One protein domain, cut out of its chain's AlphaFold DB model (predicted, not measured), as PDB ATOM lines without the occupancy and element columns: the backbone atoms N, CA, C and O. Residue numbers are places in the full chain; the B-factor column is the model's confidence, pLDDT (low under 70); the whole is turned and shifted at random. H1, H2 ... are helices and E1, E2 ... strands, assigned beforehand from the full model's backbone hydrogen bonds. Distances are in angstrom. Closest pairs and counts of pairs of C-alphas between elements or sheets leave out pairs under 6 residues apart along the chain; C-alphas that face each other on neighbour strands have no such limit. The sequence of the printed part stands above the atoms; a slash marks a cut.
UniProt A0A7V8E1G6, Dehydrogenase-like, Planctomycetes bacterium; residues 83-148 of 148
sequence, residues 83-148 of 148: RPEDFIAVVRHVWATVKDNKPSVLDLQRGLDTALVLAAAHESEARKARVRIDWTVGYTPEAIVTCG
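This is residues 83 to 148 of the 148 residues of the protein "Dehydrogenase-like" of Planctomycetes bacterium (UniProt A0A7V8E1G6). Going along the printed part from its first residue, you see two long helices, H1 and H2, set like the limbs of a wide, open V with a loop, residues 100 to 107, across its gap at the base. Past the far end of H2 the chain folds back, and a small hairpin of two short strands, E1 and E2, packs alongside the later part of H2, while the start of H1, residues 83 to 89, sticks out free. The printed part has 66 residues, with two named helices and two named strands in the order H1, H2, E1, E2; the two strands form one antiparallel sheet, and the class is mostly helix. The whole is only just extended, close to loose, with a radius of gyration of the C-alphas of 16.4 A, and its outline is flat, with spans of 46 by 29 by 13 A.

Begin with H1, residues 83 to 99, which is apart from H2, residues 108 to 127. H1 is also apart from both strands, E1, residues 131 to 133, and E2, residues 144 to 146. Look next at H2 and E1: 7 pairs of their C-alphas are within 8 A, and the closest, those of Ser 124 and Val 131, are 5.8 A apart. Between H2 and E2 there are 3 such pairs, the closest being the C-alphas of Ala 120 and Ile 144, 5.9 A apart. E1 and E2 are a hairpin of antiparallel neighbours, with 147 degrees between their directions. Across this pair, find N 132 and O 145 at 2.9 A and N 145 and O 132 at 3.0 A, both within hydrogen-bond range. Every O i to N i+4 pair in H2 is within hydrogen-bond range, and 12 of 13 are in H1.

Find C-alpha 83 at (-16.161, 24.901, 14.620); from there H1 runs 25.2 A to C-alpha 99 at (-0.484, 13.656, -1.667). H2 starts at C-alpha 108 and covers 28.3 A to C-alpha 127 at (3.761, 57.799, 5.946). E1, residues 131 to 133, is 6.9 A long, and E2, residues 144 to 146, is 6.8 A long, ending at C-alpha 146 at (4.739, 55.519, -2.018).

The two C-alphas farthest apart are those of Pro 84 and Gly 148, at 47.0 A. The printed part has no cut, and it ends at residue 148, the chain's last residue. The link from H2 to E1 is tight; those from H1 to H2 and from E1 to E2 are short. The mean pLDDT of the printed part is 94.6, and no printed residue is under 70.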
ATOM      1  N   ARG A  83     -17.514  24.331  14.508       78.06
ATOM      2  CA  ARG A  83     -16.161  24.901  14.620       78.06
ATOM      3  C   ARG A  83     -15.021  23.885  14.395       78.06
ATOM      4  O   ARG A  83     -14.063  24.251  13.721       78.06
ATOM      5  N   PRO A  84     -15.089  22.636  14.896       86.62
ATOM      6  CA  PRO A  84     -14.054  21.642  14.608       86.62
ATOM      7  C   PRO A  84     -13.946  21.276  13.120       86.62
ATOM      8  O   PRO A  84     -12.866  20.914  12.657       86.62
ATOM      9  N   GLU A  85     -15.037  21.394  12.359       84.88
ATOM     10  CA  GLU A  85     -15.064  21.056  10.932       84.88
ATOM     11  C   GLU A  85     -14.215  22.031  10.109       84.88
ATOM     12  O   GLU A  85     -13.561  21.587   9.167       84.88
ATOM     13  N   ASP A  86     -14.125  23.308  10.516       81.81
ATOM     14  CA  ASP A  86     -13.246  24.303   9.876       81.81
ATOM     15  C   ASP A  86     -11.780  23.817   9.864       81.81
ATOM     16  O   ASP A  86     -11.094  23.893   8.847       81.81
ATOM     17  N   PHE A  87     -11.297  23.278  10.989       87.62
ATOM     18  CA  PHE A  87      -9.917  22.800  11.118       87.62
ATOM     19  C   PHE A  87      -9.690  21.482  10.379       87.62
ATOM     20  O   PHE A  87      -8.686  21.318   9.687       87.62
ATOM     21  N   ILE A  88     -10.636  20.545  10.492       92.50
ATOM     22  CA  ILE A  88     -10.548  19.245   9.816       92.50
ATOM     23  C   ILE A  88     -10.520  19.433   8.295       92.50
ATOM     24  O   ILE A  88      -9.755  18.750   7.612       92.50
ATOM     25  N   ALA A  89     -11.314  20.365   7.761       91.69
ATOM     26  CA  ALA A  89     -11.322  20.684   6.337       91.69
ATOM     27  C   ALA A  89      -9.950  21.182   5.856       91.69
ATOM     28  O   ALA A  89      -9.461  20.705   4.833       91.69
ATOM     29  N   VAL A  90      -9.293  22.061   6.620       92.88
ATOM     30  CA  VAL A  90      -7.945  22.560   6.302       92.88
ATOM     31  C   VAL A  90      -6.914  21.432   6.299       92.88
ATOM     32  O   VAL A  90      -6.155  21.304   5.341       92.88
ATOM     33  N   VAL A  91      -6.906  20.574   7.324       94.75
ATOM     34  CA  VAL A  91      -5.954  19.450   7.402       94.75
ATOM     35  C   VAL A  91      -6.160  18.471   6.244       94.75
ATOM     36  O   VAL A  91      -5.191  18.047   5.618       94.75
ATOM     37  N   ARG A  92      -7.416  18.143   5.916       95.25
ATOM     38  CA  ARG A  92      -7.748  17.281   4.769       95.25
ATOM     39  C   ARG A  92      -7.313  17.899   3.446       95.25
ATOM     40  O   ARG A  92      -6.774  17.179   2.611       95.25
ATOM     41  N   HIS A  93      -7.532  19.203   3.270       94.88
ATOM     42  CA  HIS A  93      -7.082  19.940   2.091       94.88
ATOM     43  C   HIS A  93      -5.562  19.847   1.952       94.88
ATOM     44  O   HIS A  93      -5.087  19.339   0.946       94.88
ATOM     45  N   VAL A  94      -4.803  20.211   2.993       94.81
ATOM     46  CA  VAL A  94      -3.332  20.137   2.976       94.81
ATOM     47  C   VAL A  94      -2.846  18.716   2.685       94.81
ATOM     48  O   VAL A  94      -1.996  18.535   1.818       94.81
ATOM     49  N   TRP A  95      -3.414  17.700   3.343       96.12
ATOM     50  CA  TRP A  95      -3.063  16.300   3.096       96.12
ATOM     51  C   TRP A  95      -3.290  15.893   1.636       96.12
ATOM     52  O   TRP A  95      -2.399  15.321   1.011       96.12
ATOM     53  N   ALA A  96      -4.469  16.193   1.083       96.25
ATOM     54  CA  ALA A  96      -4.801  15.871  -0.300       96.25
ATOM     55  C   ALA A  96      -3.889  16.611  -1.283       96.25
ATOM     56  O   ALA A  96      -3.404  16.019  -2.240       96.25
ATOM     57  N   THR A  97      -3.609  17.888  -1.025       96.50
ATOM     58  CA  THR A  97      -2.750  18.707  -1.876       96.50
ATOM     59  C   THR A  97      -1.307  18.204  -1.898       96.50
ATOM     60  O   THR A  97      -0.720  18.120  -2.974       96.50
ATOM     61  N   VAL A  98      -0.759  17.814  -0.740       95.25
ATOM     62  CA  VAL A  98       0.579  17.207  -0.642       95.25
ATOM     63  C   VAL A  98       0.605  15.850  -1.339       95.25
ATOM     64  O   VAL A  98       1.493  15.596  -2.148       95.25
ATOM     65  N   LYS A  99      -0.385  14.992  -1.067       97.25
ATOM     66  CA  LYS A  99      -0.484  13.656  -1.667       97.25
ATOM     67  C   LYS A  99      -0.574  13.711  -3.195       97.25
ATOM     68  O   LYS A  99       0.081  12.925  -3.871       97.25
ATOM     69  N   ASP A 100      -1.386  14.619  -3.724       96.81
ATOM     70  CA  ASP A 100      -1.645  14.739  -5.159       96.81
ATOM     71  C   ASP A 100      -0.641  15.656  -5.879       96.81
ATOM     72  O   ASP A 100      -0.754  15.838  -7.091       96.81
ATOM     73  N   ASN A 101       0.303  16.265  -5.149       95.06
ATOM     74  CA  ASN A 101       1.235  17.275  -5.653       95.06
ATOM     75  C   ASN A 101       0.532  18.405  -6.437       95.06
ATOM     76  O   ASN A 101       0.897  18.739  -7.566       95.06
ATOM     77  N   LYS A 102      -0.530  18.966  -5.850       94.69
ATOM     78  CA  LYS A 102      -1.315  20.059  -6.446       94.69
ATOM     79  C   LYS A 102      -0.978  21.403  -5.791       94.69
ATOM     80  O   LYS A 102      -0.451  21.432  -4.683       94.69
ATOM     81  N   PRO A 103      -1.305  22.537  -6.425       93.19
ATOM     82  CA  PRO A 103      -1.273  23.829  -5.751       93.19
ATOM     83  C   PRO A 103      -2.309  23.906  -4.621       93.19
ATOM     84  O   PRO A 103      -3.418  23.377  -4.737       93.19
ATOM     85  N   SER A 104      -1.962  24.604  -3.539       93.75
ATOM     86  CA  SER A 104      -2.862  24.881  -2.418       93.75
ATOM     87  C   SER A 104      -3.290  26.341  -2.439       93.75
ATOM     88  O   SER A 104      -2.461  27.223  -2.620       93.75
ATOM     89  N   VAL A 105      -4.553  26.626  -2.121       91.50
ATOM     90  CA  VAL A 105      -4.974  28.001  -1.784       91.50
ATOM     91  C   VAL A 105      -4.385  28.493  -0.452       91.50
ATOM     92  O   VAL A 105      -4.494  29.669  -0.131       91.50
ATOM     93  N   LEU A 106      -3.769  27.588   0.314       92.94
ATOM     94  CA  LEU A 106      -3.070  27.838   1.576       92.94
ATOM     95  C   LEU A 106      -1.549  27.672   1.416       92.94
ATOM     96  O   LEU A 106      -0.880  27.239   2.353       92.94
ATOM     97  N   ASP A 107      -1.009  27.888   0.216       93.75
ATOM     98  CA  ASP A 107       0.438  27.828   0.011       93.75
ATOM     99  C   ASP A 107       1.170  28.958   0.768       93.75
ATOM    100  O   ASP A 107       0.575  29.944   1.221       93.75
ATOM    101  N   LEU A 108       2.488  28.800   0.929       93.88
ATOM    102  CA  LEU A 108       3.320  29.802   1.600       93.88
ATOM    103  C   LEU A 108       3.264  31.157   0.880       93.88
ATOM    104  O   LEU A 108       3.275  32.199   1.531       93.88
ATOM    105  N   GLN A 109       3.167  31.138  -0.449       94.88
ATOM    106  CA  GLN A 109       3.135  32.338  -1.271       94.88
ATOM    107  C   GLN A 109       1.908  33.209  -0.947       94.88
ATOM    108  O   GLN A 109       2.056  34.409  -0.756       94.88
ATOM    109  N   ARG A 110       0.720  32.620  -0.747       94.88
ATOM    110  CA  ARG A 110      -0.496  33.328  -0.298       94.88
ATOM    111  C   ARG A 110      -0.355  33.915   1.097       94.88
ATOM    112  O   ARG A 110      -0.885  34.996   1.373       94.88
ATOM    113  N   GLY A 111       0.363  33.219   1.975       96.00
ATOM    114  CA  GLY A 111       0.725  33.742   3.289       96.00
ATOM    115  C   GLY A 111       1.586  35.001   3.175       96.00
ATOM    116  O   GLY A 111       1.288  36.013   3.807       96.00
ATOM    117  N   LEU A 112       2.607  34.959   2.319       97.31
ATOM    118  CA  LEU A 112       3.501  36.087   2.068       97.31
ATOM    119  C   LEU A 112       2.799  37.251   1.345       97.31
ATOM    120  O   LEU A 112       3.013  38.400   1.726       97.31
ATOM    121  N   ASP A 113       1.898  36.974   0.393       96.62
ATOM    122  CA  ASP A 113       1.032  37.979  -0.247       96.62
ATOM    123  C   ASP A 113       0.251  38.762   0.821       96.62
ATOM    124  O   ASP A 113       0.243  39.994   0.842       96.62
ATOM    125  N   THR A 114      -0.370  38.033   1.754       96.19
ATOM    126  CA  THR A 114      -1.156  38.619   2.848       96.19
ATOM    127  C   THR A 114      -0.272  39.439   3.788       96.19
ATOM    128  O   THR A 114      -0.630  40.563   4.143       96.19
ATOM    129  N   ALA A 115       0.891  38.908   4.170       97.12
ATOM    130  CA  ALA A 115       1.830  39.601   5.046       97.12
ATOM    131  C   ALA A 115       2.324  40.920   4.431       97.12
ATOM    132  O   ALA A 115       2.382  41.934   5.126       97.12
ATOM    133  N   LEU A 116       2.614  40.935   3.127       98.00
ATOM    134  CA  LEU A 116       3.063  42.141   2.434       98.00
ATOM    135  C   LEU A 116       1.951  43.196   2.334       98.00
ATOM    136  O   LEU A 116       2.222  44.383   2.504       98.00
ATOM    137  N   VAL A 117       0.692  42.783   2.144       97.38
ATOM    138  CA  VAL A 117      -0.467  43.695   2.211       97.38
ATOM    139  C   VAL A 117      -0.610  44.317   3.604       97.38
ATOM    140  O   VAL A 117      -0.844  45.522   3.706       97.38
ATOM    141  N   LEU A 118      -0.442  43.532   4.673       96.88
ATOM    142  CA  LEU A 118      -0.468  44.056   6.044       96.88
ATOM    143  C   LEU A 118       0.682  45.041   6.282       96.88
ATOM    144  O   LEU A 118       0.443  46.151   6.753       96.88
ATOM    145  N   ALA A 119       1.908  44.689   5.888       97.19
ATOM    146  CA  ALA A 119       3.060  45.584   5.985       97.19
ATOM    147  C   ALA A 119       2.822  46.901   5.225       97.19
ATOM    148  O   ALA A 119       3.050  47.982   5.768       97.19
ATOM    149  N   ALA A 120       2.262  46.833   4.012       97.44
ATOM    150  CA  ALA A 120       1.892  48.011   3.231       97.44
ATOM    151  C   ALA A 120       0.850  48.891   3.940       97.44
ATOM    152  O   ALA A 120       0.895  50.115   3.828       97.44
ATOM    153  N   ALA A 121      -0.073  48.302   4.702       96.69
ATOM    154  CA  ALA A 121      -1.043  49.057   5.484       96.69
ATOM    155  C   ALA A 121      -0.398  49.829   6.643       96.69
ATOM    156  O   ALA A 121      -0.736  50.996   6.857       96.69
ATOM    157  N   HIS A 122       0.548  49.208   7.350       96.06
ATOM    158  CA  HIS A 122       1.322  49.869   8.400       96.06
ATOM    159  C   HIS A 122       2.208  50.987   7.830       96.06
ATOM    160  O   HIS A 122       2.219  52.089   8.374       96.06
ATOM    161  N   GLU A 123       2.872  50.755   6.695       96.88
ATOM    162  CA  GLU A 123       3.671  51.777   6.003       96.88
ATOM    163  C   GLU A 123       2.818  52.948   5.499       96.88
ATOM    164  O   GLU A 123       3.175  54.112   5.687       96.88
ATOM    165  N   SER A 124       1.661  52.656   4.900       96.88
ATOM    166  CA  SER A 124       0.677  53.663   4.480       96.88
ATOM    167  C   SER A 124       0.256  54.555   5.649       96.88
ATOM    168  O   SER A 124       0.219  55.782   5.529       96.88
ATOM    169  N   GLU A 125       0.002  53.951   6.811       95.62
ATOM    170  CA  GLU A 125      -0.336  54.674   8.032       95.62
ATOM    171  C   GLU A 125       0.829  55.511   8.565       95.62
ATOM    172  O   GLU A 125       0.622  56.668   8.937       95.62
ATOM    173  N   ALA A 126       2.039  54.953   8.594       94.75
ATOM    174  CA  ALA A 126       3.230  55.633   9.097       94.75
ATOM    175  C   ALA A 126       3.577  56.864   8.245       94.75
ATOM    176  O   ALA A 126       3.872  57.932   8.778       94.75
ATOM    177  N   ARG A 127       3.472  56.732   6.918       94.94
ATOM    178  CA  ARG A 127       3.761  57.799   5.946       94.94
ATOM    179  C   ARG A 127       2.582  58.740   5.708       94.94
ATOM    180  O   ARG A 127       2.756  59.765   5.057       94.94
ATOM    181  N   LYS A 128       1.384  58.382   6.187       94.62
ATOM    182  CA  LYS A 128       0.114  59.073   5.897       94.62
ATOM    183  C   LYS A 128      -0.125  59.245   4.393       94.62
ATOM    184  O   LYS A 128      -0.650  60.265   3.950       94.62
ATOM    185  N   ALA A 129       0.260  58.244   3.609       96.12
ATOM    186  CA  ALA A 129       0.269  58.317   2.156       96.12
ATOM    187  C   ALA A 129      -0.223  57.016   1.530       96.12
ATOM    188  O   ALA A 129      -0.043  55.929   2.072       96.12
ATOM    189  N   ARG A 130      -0.808  57.122   0.334       97.00
ATOM    190  CA  ARG A 130      -1.124  55.945  -0.474       97.00
ATOM    191  C   ARG A 130       0.177  55.249  -0.871       97.00
ATOM    192  O   ARG A 130       1.093  55.891  -1.377       97.00
ATOM    193  N   VAL A 131       0.210  53.932  -0.719       98.00
ATOM    194  CA  VAL A 131       1.296  53.077  -1.209       98.00
ATOM    195  C   VAL A 131       0.761  52.081  -2.234       98.00
ATOM    196  O   VAL A 131      -0.444  51.813  -2.285       98.00
ATOM    197  N   ARG A 132       1.659  51.526  -3.042       97.75
ATOM    198  CA  ARG A 132       1.416  50.346  -3.876       97.75
ATOM    199  C   ARG A 132       2.453  49.275  -3.550       97.75
ATOM    200  O   ARG A 132       3.541  49.593  -3.073       97.75
ATOM    201  N   ILE A 133       2.113  48.029  -3.856       98.19
ATOM    202  CA  ILE A 133       3.037  46.901  -3.770       98.19
ATOM    203  C   ILE A 133       3.613  46.649  -5.164       98.19
ATOM    204  O   ILE A 133       2.871  46.541  -6.143       98.19
ATOM    205  N   ASP A 134       4.935  46.595  -5.259       97.50
ATOM    206  CA  ASP A 134       5.667  46.162  -6.437       97.50
ATOM    207  C   ASP A 134       6.025  44.680  -6.318       97.50
ATOM    208  O   ASP A 134       7.064  44.300  -5.778       97.50
ATOM    209  N   TRP A 135       5.144  43.828  -6.833       96.50
ATOM    210  CA  TRP A 135       5.298  42.376  -6.747       96.50
ATOM    211  C   TRP A 135       6.562  41.843  -7.437       96.50
ATOM    212  O   TRP A 135       6.967  40.717  -7.162       96.50
ATOM    213  N   THR A 136       7.203  42.628  -8.312       97.06
ATOM    214  CA  THR A 136       8.432  42.211  -9.008       97.06
ATOM    215  C   THR A 136       9.666  42.227  -8.103       97.06
ATOM    216  O   THR A 136      10.639  41.533  -8.389       97.06
ATOM    217  N   VAL A 137       9.610  42.971  -6.993       97.38
ATOM    218  CA  VAL A 137      10.688  43.072  -5.995       97.38
ATOM    219  C   VAL A 137      10.679  41.872  -5.033       97.38
ATOM    220  O   VAL A 137      11.692  41.554  -4.416       97.38
ATOM    221  N   GLY A 138       9.556  41.150  -4.952       96.62
ATOM    222  CA  GLY A 138       9.364  40.028  -4.036       96.62
ATOM    223  C   GLY A 138       8.855  40.461  -2.657       96.62
ATOM    224  O   GLY A 138       8.314  41.549  -2.480       96.62
ATOM    225  N   TYR A 139       8.989  39.577  -1.666       97.31
ATOM    226  CA  TYR A 139       8.428  39.763  -0.322       97.31
ATOM    227  C   TYR A 139       9.386  40.498   0.621       97.31
ATOM    228  O   TYR A 139       9.844  39.934   1.615       97.31
ATOM    229  N   THR A 140       9.702  41.755   0.305       96.88
ATOM    230  CA  THR A 140      10.589  42.603   1.115       96.88
ATOM    231  C   THR A 140       9.984  43.996   1.349       96.88
ATOM    232  O   THR A 140       9.055  44.388   0.638       96.88
ATOM    233  N   PRO A 141      10.483  44.774   2.331       96.19
ATOM    234  CA  PRO A 141      10.009  46.140   2.573       96.19
ATOM    235  C   PRO A 141      10.131  47.071   1.356       96.19
ATOM    236  O   PRO A 141       9.289  47.947   1.164       96.19
ATOM    237  N   GLU A 142      11.139  46.869   0.505       97.62
ATOM    238  CA  GLU A 142      11.392  47.674  -0.696       97.62
ATOM    239  C   GLU A 142      10.283  47.535  -1.750       97.62
ATOM    240  O   GLU A 142      10.111  48.424  -2.583       97.62
ATOM    241  N   ALA A 143       9.486  46.462  -1.692       98.12
ATOM    242  CA  ALA A 143       8.312  46.298  -2.542       98.12
ATOM    243  C   ALA A 143       7.207  47.327  -2.229       98.12
ATOM    244  O   ALA A 143       6.308  47.524  -3.044       98.12
ATOM    245  N   ILE A 144       7.237  47.995  -1.070       98.19
ATOM    246  CA  ILE A 144       6.219  48.973  -0.666       98.19
ATOM    247  C   ILE A 144       6.664  50.377  -1.070       98.19
ATOM    248  O   ILE A 144       7.474  51.033  -0.405       98.19
ATOM    249  N   VAL A 145       6.068  50.884  -2.144       97.69
ATOM    250  CA  VAL A 145       6.442  52.178  -2.718       97.69
ATOM    251  C   VAL A 145       5.320  53.195  -2.564       97.69
ATOM    252  O   VAL A 145       4.143  52.912  -2.803       97.69
ATOM    253  N   THR A 146       5.683  54.407  -2.149       95.25
ATOM    254  CA  THR A 146       4.739  55.519  -2.018       95.25
ATOM    255  C   THR A 146       4.252  55.939  -3.401       95.25
ATOM    256  O   THR A 146       5.044  56.091  -4.331       95.25
ATOM    257  N   CYS A 147       2.947  56.133  -3.547       89.94
ATOM    258  CA  CYS A 147       2.396  56.722  -4.755       89.94
ATOM    259  C   CYS A 147       2.569  58.243  -4.700       89.94
ATOM    260  O   CYS A 147       2.181  58.854  -3.704       89.94
ATOM    261  N   GLY A 148       3.098  58.824  -5.778       75.31
ATOM    262  CA  GLY A 148       2.967  60.260  -6.040       75.31
ATOM    263  C   GLY A 148       1.523  60.685  -6.289       75.31
ATOM    264  O   GLY A 148       0.643  59.798  -6.482       75.31
TER     265      GLY A 148